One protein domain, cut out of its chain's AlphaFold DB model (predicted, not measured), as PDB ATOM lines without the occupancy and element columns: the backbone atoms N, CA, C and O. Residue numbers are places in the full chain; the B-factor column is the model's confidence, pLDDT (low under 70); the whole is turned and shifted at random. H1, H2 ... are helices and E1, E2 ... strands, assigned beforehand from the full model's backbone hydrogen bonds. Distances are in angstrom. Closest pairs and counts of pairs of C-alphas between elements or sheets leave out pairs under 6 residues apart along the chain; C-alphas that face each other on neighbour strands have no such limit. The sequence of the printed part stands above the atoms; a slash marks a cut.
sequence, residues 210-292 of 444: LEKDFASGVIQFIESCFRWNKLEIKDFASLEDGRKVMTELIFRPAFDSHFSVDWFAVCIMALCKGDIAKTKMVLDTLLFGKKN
ATOM      1  N   LEU A 210     -24.509  -0.411 -30.482       55.62
ATOM      2  CA  LEU A 210     -24.193  -0.569 -31.910       55.62
ATOM      3  C   LEU A 210     -23.928  -2.031 -32.294       55.62
ATOM      4  O   LEU A 210     -24.377  -2.499 -33.338       55.62
ATOM      5  N   GLU A 211     -23.242  -2.777 -31.431       61.72
ATOM      6  CA  GLU A 211     -22.980  -4.205 -31.628       61.72
ATOM      7  C   GLU A 211     -24.266  -5.040 -31.574       61.72
ATOM      8  O   GLU A 211     -24.459  -5.954 -32.380       61.72
ATOM      9  N   LYS A 212     -25.181  -4.701 -30.657       65.44
ATOM     10  CA  LYS A 212     -26.489  -5.354 -30.538       65.44
ATOM     11  C   LYS A 212     -27.379  -5.063 -31.748       65.44
ATOM     12  O   LYS A 212     -28.047  -5.978 -32.236       65.44
ATOM     13  N   ASP A 213     -27.357  -3.833 -32.250       71.44
ATOM     14  CA  ASP A 213     -28.128  -3.418 -33.424       71.44
ATOM     15  C   ASP A 213     -27.583  -4.056 -34.707       71.44
ATOM     16  O   ASP A 213     -28.353  -4.582 -35.513       71.44
ATOM     17  N   PHE A 214     -26.256  -4.126 -34.853       67.31
ATOM     18  CA  PHE A 214     -25.602  -4.829 -35.956       67.31
ATOM     19  C   PHE A 214     -25.934  -6.327 -35.968       67.31
ATOM     20  O   PHE A 214     -26.369  -6.868 -36.990       67.31
ATOM     21  N   ALA A 215     -25.778  -7.000 -34.824       68.62
ATOM     22  CA  ALA A 215     -26.092  -8.419 -34.703       68.62
ATOM     23  C   ALA A 215     -27.576  -8.692 -34.992       68.62
ATOM     24  O   ALA A 215     -27.905  -9.632 -35.714       68.62
ATOM     25  N   SER A 216     -28.471  -7.833 -34.494       73.12
ATOM     26  CA  SER A 216     -29.904  -7.896 -34.794       73.12
ATOM     27  C   SER A 216     -30.181  -7.753 -36.295       73.12
ATOM     28  O   SER A 216     -30.921  -8.563 -36.852       73.12
ATOM     29  N   GLY A 217     -29.547  -6.789 -36.972       72.38
ATOM     30  CA  GLY A 217     -29.698  -6.575 -38.414       72.38
ATOM     31  C   GLY A 217     -29.232  -7.768 -39.252       72.38
ATOM     32  O   GLY A 217     -29.948  -8.224 -40.144       72.38
ATOM     33  N   VAL A 218     -28.073  -8.343 -38.929       70.81
ATOM     34  CA  VAL A 218     -27.565  -9.538 -39.622       70.81
ATOM     35  C   VAL A 218     -28.434 -10.770 -39.336       70.81
ATOM     36  O   VAL A 218     -28.705 -11.541 -40.256       70.81
ATOM     37  N   ILE A 219     -28.942 -10.953 -38.112       75.56
ATOM     38  CA  ILE A 219     -29.890 -12.041 -37.805       75.56
ATOM     39  C   ILE A 219     -31.176 -11.878 -38.623       75.56
ATOM     40  O   ILE A 219     -31.621 -12.836 -39.253       75.56
ATOM     41  N   GLN A 220     -31.745 -10.671 -38.687       74.19
ATOM     42  CA  GLN A 220     -32.932 -10.391 -39.505       74.19
ATOM     43  C   GLN A 220     -32.682 -10.650 -40.995       74.19
ATOM     44  O   GLN A 220     -33.558 -11.166 -41.694       74.19
ATOM     45  N   PHE A 221     -31.484 -10.335 -41.488       72.00
ATOM     46  CA  PHE A 221     -31.079 -10.659 -42.851       72.00
ATOM     47  C   PHE A 221     -31.038 -12.173 -43.092       72.00
ATOM     48  O   PHE A 221     -31.600 -12.651 -44.079       72.00
ATOM     49  N   ILE A 222     -30.433 -12.938 -42.182       73.50
ATOM     50  CA  ILE A 222     -30.365 -14.404 -42.267       73.50
ATOM     51  C   ILE A 222     -31.774 -15.002 -42.242       73.50
ATOM     52  O   ILE A 222     -32.109 -15.833 -43.087       73.50
ATOM     53  N   GLU A 223     -32.634 -14.529 -41.338       76.31
ATOM     54  CA  GLU A 223     -34.042 -14.924 -41.288       76.31
ATOM     55  C   GLU A 223     -34.776 -14.616 -42.595       76.31
ATOM     56  O   GLU A 223     -35.573 -15.432 -43.062       76.31
ATOM     57  N   SER A 224     -34.519 -13.452 -43.193       74.56
ATOM     58  CA  SER A 224     -35.127 -13.046 -44.463       74.56
ATOM     59  C   SER A 224     -34.653 -13.938 -45.606       74.56
ATOM     60  O   SER A 224     -35.476 -14.440 -46.370       74.56
ATOM     61  N   CYS A 225     -33.354 -14.242 -45.667       67.50
ATOM     62  CA  CYS A 225     -32.799 -15.197 -46.622       67.50
ATOM     63  C   CYS A 225     -33.452 -16.575 -46.475       67.50
ATOM     64  O   CYS A 225     -33.828 -17.194 -47.469       67.50
ATOM     65  N   PHE A 226     -33.638 -17.056 -45.247       77.50
ATOM     66  CA  PHE A 226     -34.255 -18.358 -44.993       77.50
ATOM     67  C   PHE A 226     -35.736 -18.359 -45.389       77.50
ATOM     68  O   PHE A 226     -36.181 -19.280 -46.079       77.50
ATOM     69  N   ARG A 227     -36.479 -17.297 -45.050       77.94
ATOM     70  CA  ARG A 227     -37.882 -17.110 -45.455       77.94
ATOM     71  C   ARG A 227     -38.041 -17.068 -46.974       77.94
ATOM     72  O   ARG A 227     -38.884 -17.785 -47.510       77.94
ATOM     73  N   TRP A 228     -37.209 -16.301 -47.679       67.25
ATOM     74  CA  TRP A 228     -37.230 -16.225 -49.145       67.25
ATOM     75  C   TRP A 228     -36.951 -17.570 -49.813       67.25
ATOM     76  O   TRP A 228     -37.525 -17.877 -50.855       67.25
ATOM     77  N   ASN A 229     -36.130 -18.410 -49.180       62.94
ATOM     78  CA  ASN A 229     -35.833 -19.759 -49.655       62.94
ATOM     79  C   ASN A 229     -36.804 -20.822 -49.109       62.94
ATOM     80  O   ASN A 229     -36.545 -22.016 -49.251       62.94
ATOM     81  N   LYS A 230     -37.933 -20.407 -48.509       75.25
ATOM     82  CA  LYS A 230     -38.975 -21.285 -47.942       75.25
ATOM     83  C   LYS A 230     -38.425 -22.302 -46.933       75.25
ATOM     84  O   LYS A 230     -38.951 -23.408 -46.800       75.25
ATOM     85  N   LEU A 231     -37.357 -21.942 -46.226       68.06
ATOM     86  CA  LEU A 231     -36.825 -22.738 -45.130       68.06
ATOM     87  C   LEU A 231     -37.691 -22.456 -43.899       68.06
ATOM     88  O   LEU A 231     -37.651 -21.359 -43.346       68.06
ATOM     89  N   GLU A 232     -38.522 -23.425 -43.504       64.06
ATOM     90  CA  GLU A 232     -39.324 -23.324 -42.281       64.06
ATOM     91  C   GLU A 232     -38.407 -23.273 -41.063       64.06
ATOM     92  O   GLU A 232     -37.832 -24.278 -40.645       64.06
ATOM     93  N   ILE A 233     -38.308 -22.089 -40.477       64.75
ATOM     94  CA  ILE A 233     -37.596 -21.872 -39.236       64.75
ATOM     95  C   ILE A 233     -38.544 -22.176 -38.078       64.75
ATOM     96  O   ILE A 233     -39.383 -21.346 -37.730       64.75
ATOM     97  N   LYS A 234     -38.438 -23.363 -37.479       58.56
ATOM     98  CA  LYS A 234     -39.383 -23.776 -36.430       58.56
ATOM     99  C   LYS A 234     -39.098 -23.172 -35.048       58.56
ATOM    100  O   LYS A 234     -40.035 -23.048 -34.270       58.56
ATOM    101  N   ASP A 235     -37.874 -22.695 -34.787       56.56
ATOM    102  CA  ASP A 235     -37.417 -22.427 -33.409       56.56
ATOM    103  C   ASP A 235     -36.664 -21.091 -33.174       56.56
ATOM    104  O   ASP A 235     -36.125 -20.881 -32.091       56.56
ATOM    105  N   PHE A 236     -36.599 -20.149 -34.131       57.22
ATOM    106  CA  PHE A 236     -35.793 -18.914 -33.942       57.22
ATOM    107  C   PHE A 236     -36.359 -17.940 -32.895       57.22
ATOM    108  O   PHE A 236     -35.605 -17.197 -32.267       57.22
ATOM    109  N   ALA A 237     -37.685 -17.887 -32.745       49.03
ATOM    110  CA  ALA A 237     -38.356 -16.782 -32.060       49.03
ATOM    111  C   ALA A 237     -38.823 -17.097 -30.630       49.03
ATOM    112  O   ALA A 237     -39.133 -16.166 -29.891       49.03
ATOM    113  N   SER A 238     -38.894 -18.371 -30.229       53.47
ATOM    114  CA  SER A 238     -39.536 -18.767 -28.966       53.47
ATOM    115  C   SER A 238     -38.611 -18.771 -27.746       53.47
ATOM    116  O   SER A 238     -39.116 -18.817 -26.628       53.47
ATOM    117  N   LEU A 239     -37.287 -18.683 -27.916       54.25
ATOM    118  CA  LEU A 239     -36.344 -18.628 -26.800       54.25
ATOM    119  C   LEU A 239     -35.284 -17.546 -27.010       54.25
ATOM    120  O   LEU A 239     -34.524 -17.571 -27.977       54.25
ATOM    121  N   GLU A 240     -35.185 -16.635 -26.045       62.09
ATOM    122  CA  GLU A 240     -34.064 -15.704 -25.867       62.09
ATOM    123  C   GLU A 240     -32.706 -16.442 -25.896       62.09
ATOM    124  O   GLU A 240     -31.734 -15.963 -26.485       62.09
ATOM    125  N   ASP A 241     -32.690 -17.687 -25.405       64.12
ATOM    126  CA  ASP A 241     -31.557 -18.612 -25.497       64.12
ATOM    127  C   ASP A 241     -31.180 -18.975 -26.944       64.12
ATOM    128  O   ASP A 241     -29.998 -19.090 -27.262       64.12
ATOM    129  N   GLY A 242     -32.151 -19.112 -27.852       64.44
ATOM    130  CA  GLY A 242     -31.908 -19.447 -29.258       64.44
ATOM    131  C   GLY A 242     -31.146 -18.346 -29.996       64.44
ATOM    132  O   GLY A 242     -30.171 -18.627 -30.695       64.44
ATOM    133  N   ARG A 243     -31.522 -17.079 -29.771       68.81
ATOM    134  CA  ARG A 243     -30.791 -15.927 -30.327       68.81
ATOM    135  C   ARG A 243     -29.388 -15.825 -29.754       68.81
ATOM    136  O   ARG A 243     -28.457 -15.572 -30.505       68.81
ATOM    137  N   LYS A 244     -29.214 -16.063 -28.453       74.69
ATOM    138  CA  LYS A 244     -27.889 -16.043 -27.826       74.69
ATOM    139  C   LYS A 244     -26.965 -17.109 -28.417       74.69
ATOM    140  O   LYS A 244     -25.856 -16.788 -28.835       74.69
ATOM    141  N   VAL A 245     -27.441 -18.351 -28.524       70.69
ATOM    142  CA  VAL A 245     -26.669 -19.454 -29.118       70.69
ATOM    143  C   VAL A 245     -26.341 -19.166 -30.582       70.69
ATOM    144  O   VAL A 245     -25.240 -19.461 -31.034       70.69
ATOM    145  N   MET A 246     -27.263 -18.557 -31.323       71.69
ATOM    146  CA  MET A 246     -27.031 -18.136 -32.702       71.69
ATOM    147  C   MET A 246     -25.978 -17.042 -32.808       71.69
ATOM    148  O   MET A 246     -25.081 -17.150 -33.641       71.69
ATOM    149  N   THR A 247     -26.050 -16.031 -31.943       75.88
ATOM    150  CA  THR A 247     -25.038 -14.982 -31.885       75.88
ATOM    151  C   THR A 247     -23.665 -15.586 -31.611       75.88
ATOM    152  O   THR A 247     -22.719 -15.279 -32.321       75.88
ATOM    153  N   GLU A 248     -23.563 -16.524 -30.669       76.56
ATOM    154  CA  GLU A 248     -22.316 -17.240 -30.358       76.56
ATOM    155  C   GLU A 248     -21.828 -18.168 -31.486       76.56
ATOM    156  O   GLU A 248     -20.631 -18.472 -31.582       76.56
ATOM    157  N   LEU A 249     -22.745 -18.670 -32.317       75.56
ATOM    158  CA  LEU A 249     -22.429 -19.562 -33.429       75.56
ATOM    159  C   LEU A 249     -21.948 -18.787 -34.662       75.56
ATOM    160  O   LEU A 249     -21.011 -19.233 -35.323       75.56
ATOM    161  N   ILE A 250     -22.603 -17.663 -34.962       77.94
ATOM    162  CA  ILE A 250     -22.459 -16.902 -36.211       77.94
ATOM    163  C   ILE A 250     -21.523 -15.709 -36.045       77.94
ATOM    164  O   ILE A 250     -20.737 -15.429 -36.946       77.94
ATOM    165  N   PHE A 251     -21.599 -14.995 -34.926       76.50
ATOM    166  CA  PHE A 251     -20.797 -13.800 -34.699       76.50
ATOM    167  C   PHE A 251     -19.620 -14.124 -33.809       76.50
ATOM    168  O   PHE A 251     -19.733 -14.870 -32.832       76.50
ATOM    169  N   ARG A 252     -18.482 -13.508 -34.117       67.19
ATOM    170  CA  ARG A 252     -17.324 -13.557 -33.232       67.19
ATOM    171  C   ARG A 252     -16.621 -12.228 -33.089       67.19
ATOM    172  O   ARG A 252     -16.586 -11.473 -34.063       67.19
ATOM    173  N   PRO A 253     -15.999 -11.999 -31.918       57.44
ATOM    174  CA  PRO A 253     -15.037 -10.926 -31.768       57.44
ATOM    175  C   PRO A 253     -13.865 -11.197 -32.720       57.44
ATOM    176  O   PRO A 253     -13.176 -12.215 -32.617       57.44
ATOM    177  N   ALA A 254     -13.684 -10.316 -33.696       57.75
ATOM    178  CA  ALA A 254     -12.463 -10.221 -34.476       57.75
ATOM    179  C   ALA A 254     -11.326  -9.710 -33.578       57.75
ATOM    180  O   ALA A 254     -11.567  -9.153 -32.503       57.75
ATOM    181  N   PHE A 255     -10.086  -9.892 -34.034       48.09
ATOM    182  CA  PHE A 255      -8.880  -9.497 -33.297       48.09
ATOM    183  C   PHE A 255      -8.853  -7.999 -32.929       48.09
ATOM    184  O   PHE A 255      -8.254  -7.651 -31.917       48.09
ATOM    185  N   ASP A 256      -9.611  -7.162 -33.648       49.09
ATOM    186  CA  ASP A 256      -9.625  -5.702 -33.478       49.09
ATOM    187  C   ASP A 256     -10.918  -5.175 -32.832       49.09
ATOM    188  O   ASP A 256     -11.320  -4.037 -33.034       49.09
ATOM    189  N   SER A 257     -11.602  -5.993 -32.026       47.09
ATOM    190  CA  SER A 257     -12.848  -5.608 -31.336       47.09
ATOM    191  C   SER A 257     -14.061  -5.328 -32.239       47.09
ATOM    192  O   SER A 257     -15.042  -4.756 -31.763       47.09
ATOM    193  N   HIS A 258     -14.023  -5.743 -33.506       55.94
ATOM    194  CA  HIS A 258     -15.169  -5.718 -34.421       55.94
ATOM    195  C   HIS A 258     -15.814  -7.100 -34.521       55.94
ATOM    196  O   HIS A 258     -15.131  -8.113 -34.415       55.94
ATOM    197  N   PHE A 259     -17.124  -7.183 -34.752       63.25
ATOM    198  CA  PHE A 259     -17.769  -8.471 -35.008       63.25
ATOM    199  C   PHE A 259     -17.592  -8.895 -36.463       63.25
ATOM    200  O   PHE A 259     -17.809  -8.108 -37.380       63.25
ATOM    201  N   SER A 260     -17.246 -10.164 -36.678       72.50
ATOM    202  CA  SER A 260     -17.287 -10.785 -38.005       72.50
ATOM    203  C   SER A 260     -18.323 -11.902 -38.045       72.50
ATOM    204  O   SER A 260     -18.564 -12.578 -37.040       72.50
ATOM    205  N   VAL A 261     -18.949 -12.058 -39.211       80.75
ATOM    206  CA  VAL A 261     -19.954 -13.088 -39.485       80.75
ATOM    207  C   VAL A 261     -19.257 -14.309 -40.077       80.75
ATOM    208  O   VAL A 261     -18.583 -14.213 -41.103       80.75
ATOM    209  N   ASP A 262     -19.442 -15.465 -39.450       84.88
ATOM    210  CA  ASP A 262     -19.026 -16.758 -39.981       84.88
ATOM    211  C   ASP A 262     -20.052 -17.234 -41.020       84.88
ATOM    212  O   ASP A 262     -21.011 -17.951 -40.723       84.88
ATOM    213  N   TRP A 263     -19.863 -16.792 -42.263       86.56
ATOM    214  CA  TRP A 263     -20.752 -17.130 -43.375       86.56
ATOM    215  C   TRP A 263     -20.800 -18.630 -43.680       86.56
ATOM    216  O   TRP A 263     -21.819 -19.115 -44.177       86.56
ATOM    217  N   PHE A 264     -19.750 -19.382 -43.332       87.88
ATOM    218  CA  PHE A 264     -19.769 -20.837 -43.434       87.88
ATOM    219  C   PHE A 264     -20.790 -21.413 -42.449       87.88
ATOM    220  O   PHE A 264     -21.676 -22.167 -42.851       87.88
ATOM    221  N   ALA A 265     -20.750 -20.993 -41.180       87.31
ATOM    222  CA  ALA A 265     -21.728 -21.394 -40.168       87.31
ATOM    223  C   ALA A 265     -23.166 -20.998 -40.552       87.31
ATOM    224  O   ALA A 265     -24.086 -21.797 -40.353       87.31
ATOM    225  N   VAL A 266     -23.363 -19.823 -41.164       87.62
ATOM    226  CA  VAL A 266     -24.666 -19.407 -41.726       87.62
ATOM    227  C   VAL A 266     -25.141 -20.388 -42.802       87.62
ATOM    228  O   VAL A 266     -26.298 -20.815 -42.779       87.62
ATOM    229  N   CYS A 267     -24.259 -20.802 -43.716       88.69
ATOM    230  CA  CYS A 267     -24.591 -21.781 -44.749       88.69
ATOM    231  C   CYS A 267     -24.925 -23.159 -44.154       88.69
ATOM    232  O   CYS A 267     -25.921 -23.766 -44.550       88.69
ATOM    233  N   ILE A 268     -24.161 -23.641 -43.164       87.69
ATOM    234  CA  ILE A 268     -24.471 -24.900 -42.460       87.69
ATOM    235  C   ILE A 268     -25.836 -24.818 -41.778       87.69
ATOM    236  O   ILE A 268     -26.618 -25.768 -41.845       87.69
ATOM    237  N   MET A 269     -26.146 -23.679 -41.163       87.38
ATOM    238  CA  MET A 269     -27.434 -23.461 -40.519       87.38
ATOM    239  C   MET A 269     -28.584 -23.524 -41.519       87.38
ATOM    240  O   MET A 269     -29.591 -24.185 -41.259       87.38
ATOM    241  N   ALA A 270     -28.419 -22.905 -42.686       85.12
ATOM    242  CA  ALA A 270     -29.399 -22.970 -43.764       85.12
ATOM    243  C   ALA A 270     -29.597 -24.412 -44.265       85.12
ATOM    244  O   ALA A 270     -30.732 -24.867 -44.403       85.12
ATOM    245  N   LEU A 271     -28.504 -25.163 -44.460       83.50
ATOM    246  CA  LEU A 271     -28.541 -26.584 -44.836       83.50
ATOM    247  C   LEU A 271     -29.235 -27.447 -43.767       83.50
ATOM    248  O   LEU A 271     -29.930 -28.409 -44.096       83.50
ATOM    249  N   CYS A 272     -29.118 -27.066 -42.494       84.56
ATOM    250  CA  CYS A 272     -29.827 -27.679 -41.369       84.56
ATOM    251  C   CYS A 272     -31.257 -27.140 -41.176       84.56
ATOM    252  O   CYS A 272     -31.892 -27.466 -40.173       84.56
ATOM    253  N   LYS A 273     -31.783 -26.338 -42.113       81.19
ATOM    254  CA  LYS A 273     -33.117 -25.711 -42.048       81.19
ATOM    255  C   LYS A 273     -33.326 -24.857 -40.790       81.19
ATOM    256  O   LYS A 273     -34.421 -24.816 -40.240       81.19
ATOM    257  N   GLY A 274     -32.269 -24.211 -40.305       77.75
ATOM    258  CA  GLY A 274     -32.316 -23.390 -39.096       77.75
ATOM    259  C   GLY A 274     -32.299 -24.169 -37.777       77.75
ATOM    260  O   GLY A 274     -32.409 -23.554 -36.722       77.75
ATOM    261  N   ASP A 275     -32.145 -25.498 -37.798       82.12
ATOM    262  CA  ASP A 275     -32.030 -26.303 -36.579       82.12
ATOM    263  C   ASP A 275     -30.662 -26.071 -35.917       82.12
ATOM    264  O   ASP A 275     -29.628 -26.568 -36.376       82.12
ATOM    265  N   ILE A 276     -30.651 -25.289 -34.834       83.00
ATOM    266  CA  ILE A 276     -29.433 -24.866 -34.130       83.00
ATOM    267  C   ILE A 276     -28.670 -26.070 -33.562       83.00
ATOM    268  O   ILE A 276     -27.442 -26.120 -33.652       83.00
ATOM    269  N   ALA A 277     -29.377 -27.060 -33.010       84.75
ATOM    270  CA  ALA A 277     -28.758 -28.239 -32.411       84.75
ATOM    271  C   ALA A 277     -28.061 -29.095 -33.475       84.75
ATOM    272  O   ALA A 277     -26.900 -29.474 -33.298       84.75
ATOM    273  N   LYS A 278     -28.724 -29.332 -34.616       85.62
ATOM    274  CA  LYS A 278     -28.107 -30.018 -35.762       85.62
ATOM    275  C   LYS A 278     -26.946 -29.226 -36.340       85.62
ATOM    276  O   LYS A 278     -25.908 -29.813 -36.621       85.62
ATOM    277  N   THR A 279     -27.092 -27.910 -36.472       86.50
ATOM    278  CA  THR A 279     -26.029 -27.033 -36.983       86.50
ATOM    279  C   THR A 279     -24.778 -27.150 -36.117       86.50
ATOM    280  O   THR A 279     -23.691 -27.404 -36.634       86.50
ATOM    281  N   LYS A 280     -24.936 -27.040 -34.793       84.25
ATOM    282  CA  LYS A 280     -23.839 -27.195 -33.836       84.25
ATOM    283  C   LYS A 280     -23.211 -28.584 -33.929       84.25
ATOM    284  O   LYS A 280     -21.998 -28.683 -34.048       84.25
ATOM    285  N   MET A 281     -24.024 -29.640 -33.961       86.44
ATOM    286  CA  MET A 281     -23.544 -31.016 -34.116       86.44
ATOM    287  C   MET A 281     -22.719 -31.203 -35.400       86.44
ATOM    288  O   MET A 281     -21.662 -31.832 -35.360       86.44
ATOM    289  N   VAL A 282     -23.177 -30.663 -36.535       84.62
ATOM    290  CA  VAL A 282     -22.455 -30.733 -37.815       84.62
ATOM    291  C   VAL A 282     -21.141 -29.962 -37.731       84.62
ATOM    292  O   VAL A 282     -20.103 -30.518 -38.079       84.62
ATOM    293  N   LEU A 283     -21.159 -28.722 -37.231       83.12
ATOM    294  CA  LEU A 283     -19.949 -27.910 -37.069       83.12
ATOM    295  C   LEU A 283     -18.935 -28.586 -36.139       83.12
ATOM    296  O   LEU A 283     -17.774 -28.722 -36.512       83.12
ATOM    297  N   ASP A 284     -19.370 -29.090 -34.984       82.50
ATOM    298  CA  ASP A 284     -18.509 -29.823 -34.050       82.50
ATOM    299  C   ASP A 284     -17.928 -31.079 -34.725       82.50
ATOM    300  O   ASP A 284     -16.728 -31.339 -34.647       82.50
ATOM    301  N   THR A 285     -18.733 -31.828 -35.486       81.75
ATOM    302  CA  THR A 285     -18.254 -33.010 -36.230       81.75
ATOM    303  C   THR A 285     -17.206 -32.646 -37.285       81.75
ATOM    304  O   THR A 285     -16.218 -33.365 -37.453       81.75
ATOM    305  N   LEU A 286     -17.395 -31.529 -37.993       76.62
ATOM    306  CA  LEU A 286     -16.436 -31.030 -38.981       76.62
ATOM    307  C   LEU A 286     -15.129 -30.560 -38.329       76.62
ATOM    308  O   LEU A 286     -14.073 -30.737 -38.931       76.62
ATOM    309  N   LEU A 287     -15.190 -30.019 -37.108       70.44
ATOM    310  CA  LEU A 287     -14.030 -29.544 -36.348       70.44
ATOM    311  C   LEU A 287     -13.205 -30.677 -35.731       70.44
ATOM    312  O   LEU A 287     -11.980 -30.671 -35.819       70.44
ATOM    313  N   PHE A 288     -13.865 -31.671 -35.132       63.38
ATOM    314  CA  PHE A 288     -13.194 -32.782 -34.446       63.38
ATOM    315  C   PHE A 288     -12.873 -33.969 -35.370       63.38
ATOM    316  O   PHE A 288     -12.167 -34.908 -34.985       63.38
ATOM    317  N   GLY A 289     -13.356 -33.937 -36.612       58.12
ATOM    318  CA  GLY A 289     -13.027 -34.921 -37.630       58.12
ATOM    319  C   GLY A 289     -11.576 -34.792 -38.096       58.12
ATOM    320  O   GLY A 289     -11.274 -33.961 -38.945       58.12
ATOM    321  N   LYS A 290     -10.691 -35.697 -37.644       47.91
ATOM    322  CA  LYS A 290      -9.252 -35.813 -38.012       47.91
ATOM    323  C   LYS A 290      -8.921 -35.857 -39.523       47.91
ATOM    324  O   LYS A 290      -7.755 -35.989 -39.884       47.91
ATOM    325  N   LYS A 291      -9.920 -35.824 -40.409       48.88
ATOM    326  CA  LYS A 291      -9.782 -35.917 -41.872       48.88
ATOM    327  C   LYS A 291     -10.404 -34.744 -42.634       48.88
ATOM    328  O   LYS A 291     -10.226 -34.678 -43.846       48.88
ATOM    329  N   ASN A 292     -11.111 -33.835 -41.963       54.69
ATOM    330  CA  ASN A 292     -11.891 -32.809 -42.643       54.69
ATOM    331  C   ASN A 292     -11.216 -31.448 -42.512       54.69
ATOM    332  O   ASN A 292     -11.465 -30.679 -41.592       54.69
TER     333      ASN A 292
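AT A GLANCE: This is residues 210 to 292 of the 444 residues of the protein "Hypothetical protein" of Ditylum brightwellii (UniProt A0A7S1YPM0). Helices H2, H3 and H4 form a touching cluster, with the small hairpin E1 and E2 joining H2 to H3 and the long helix H1 running past one side. Residues 284 to 292 stick out. The printed part has 83 residues, ordered H1 H2 E1 E2 H3 H4, mostly helix with one antiparallel sheet; it is compact, radius of gyration of the C-alphas 13.1 A, spanning 39 by 36 by 22 A.

IN THESE COORDINATES: Find E1 at residues 251 to 253 and E2 at 259 to 261. H1 runs 26.7 A from C-alpha 210 at (-24.193, -0.569, -31.910) to 228. H2 is 240 to 250, H3 263 to 271; H4, 276 to 288, runs 18.1 A to (-13.194, -32.782, -34.446).

HOW THE PARTS SIT: In the hairpin, N 252 and O 260 are within hydrogen-bond range, 3.1 A. H2 and H3 touch only at their ends, closest C-alphas Ile 250 and Ala 265, 6.0 A. H4 touches H3, closest C-alphas Met 269 and Thr 279, 5.2 A. H1 and H4 are apart. In H1, H2, H3 and H4 every O i to N i+4 pair is within range.

THE WHOLE: The printed part has no cut; the link H1 to H2 is long. Residues 231 to 243 are among those under pLDDT 70.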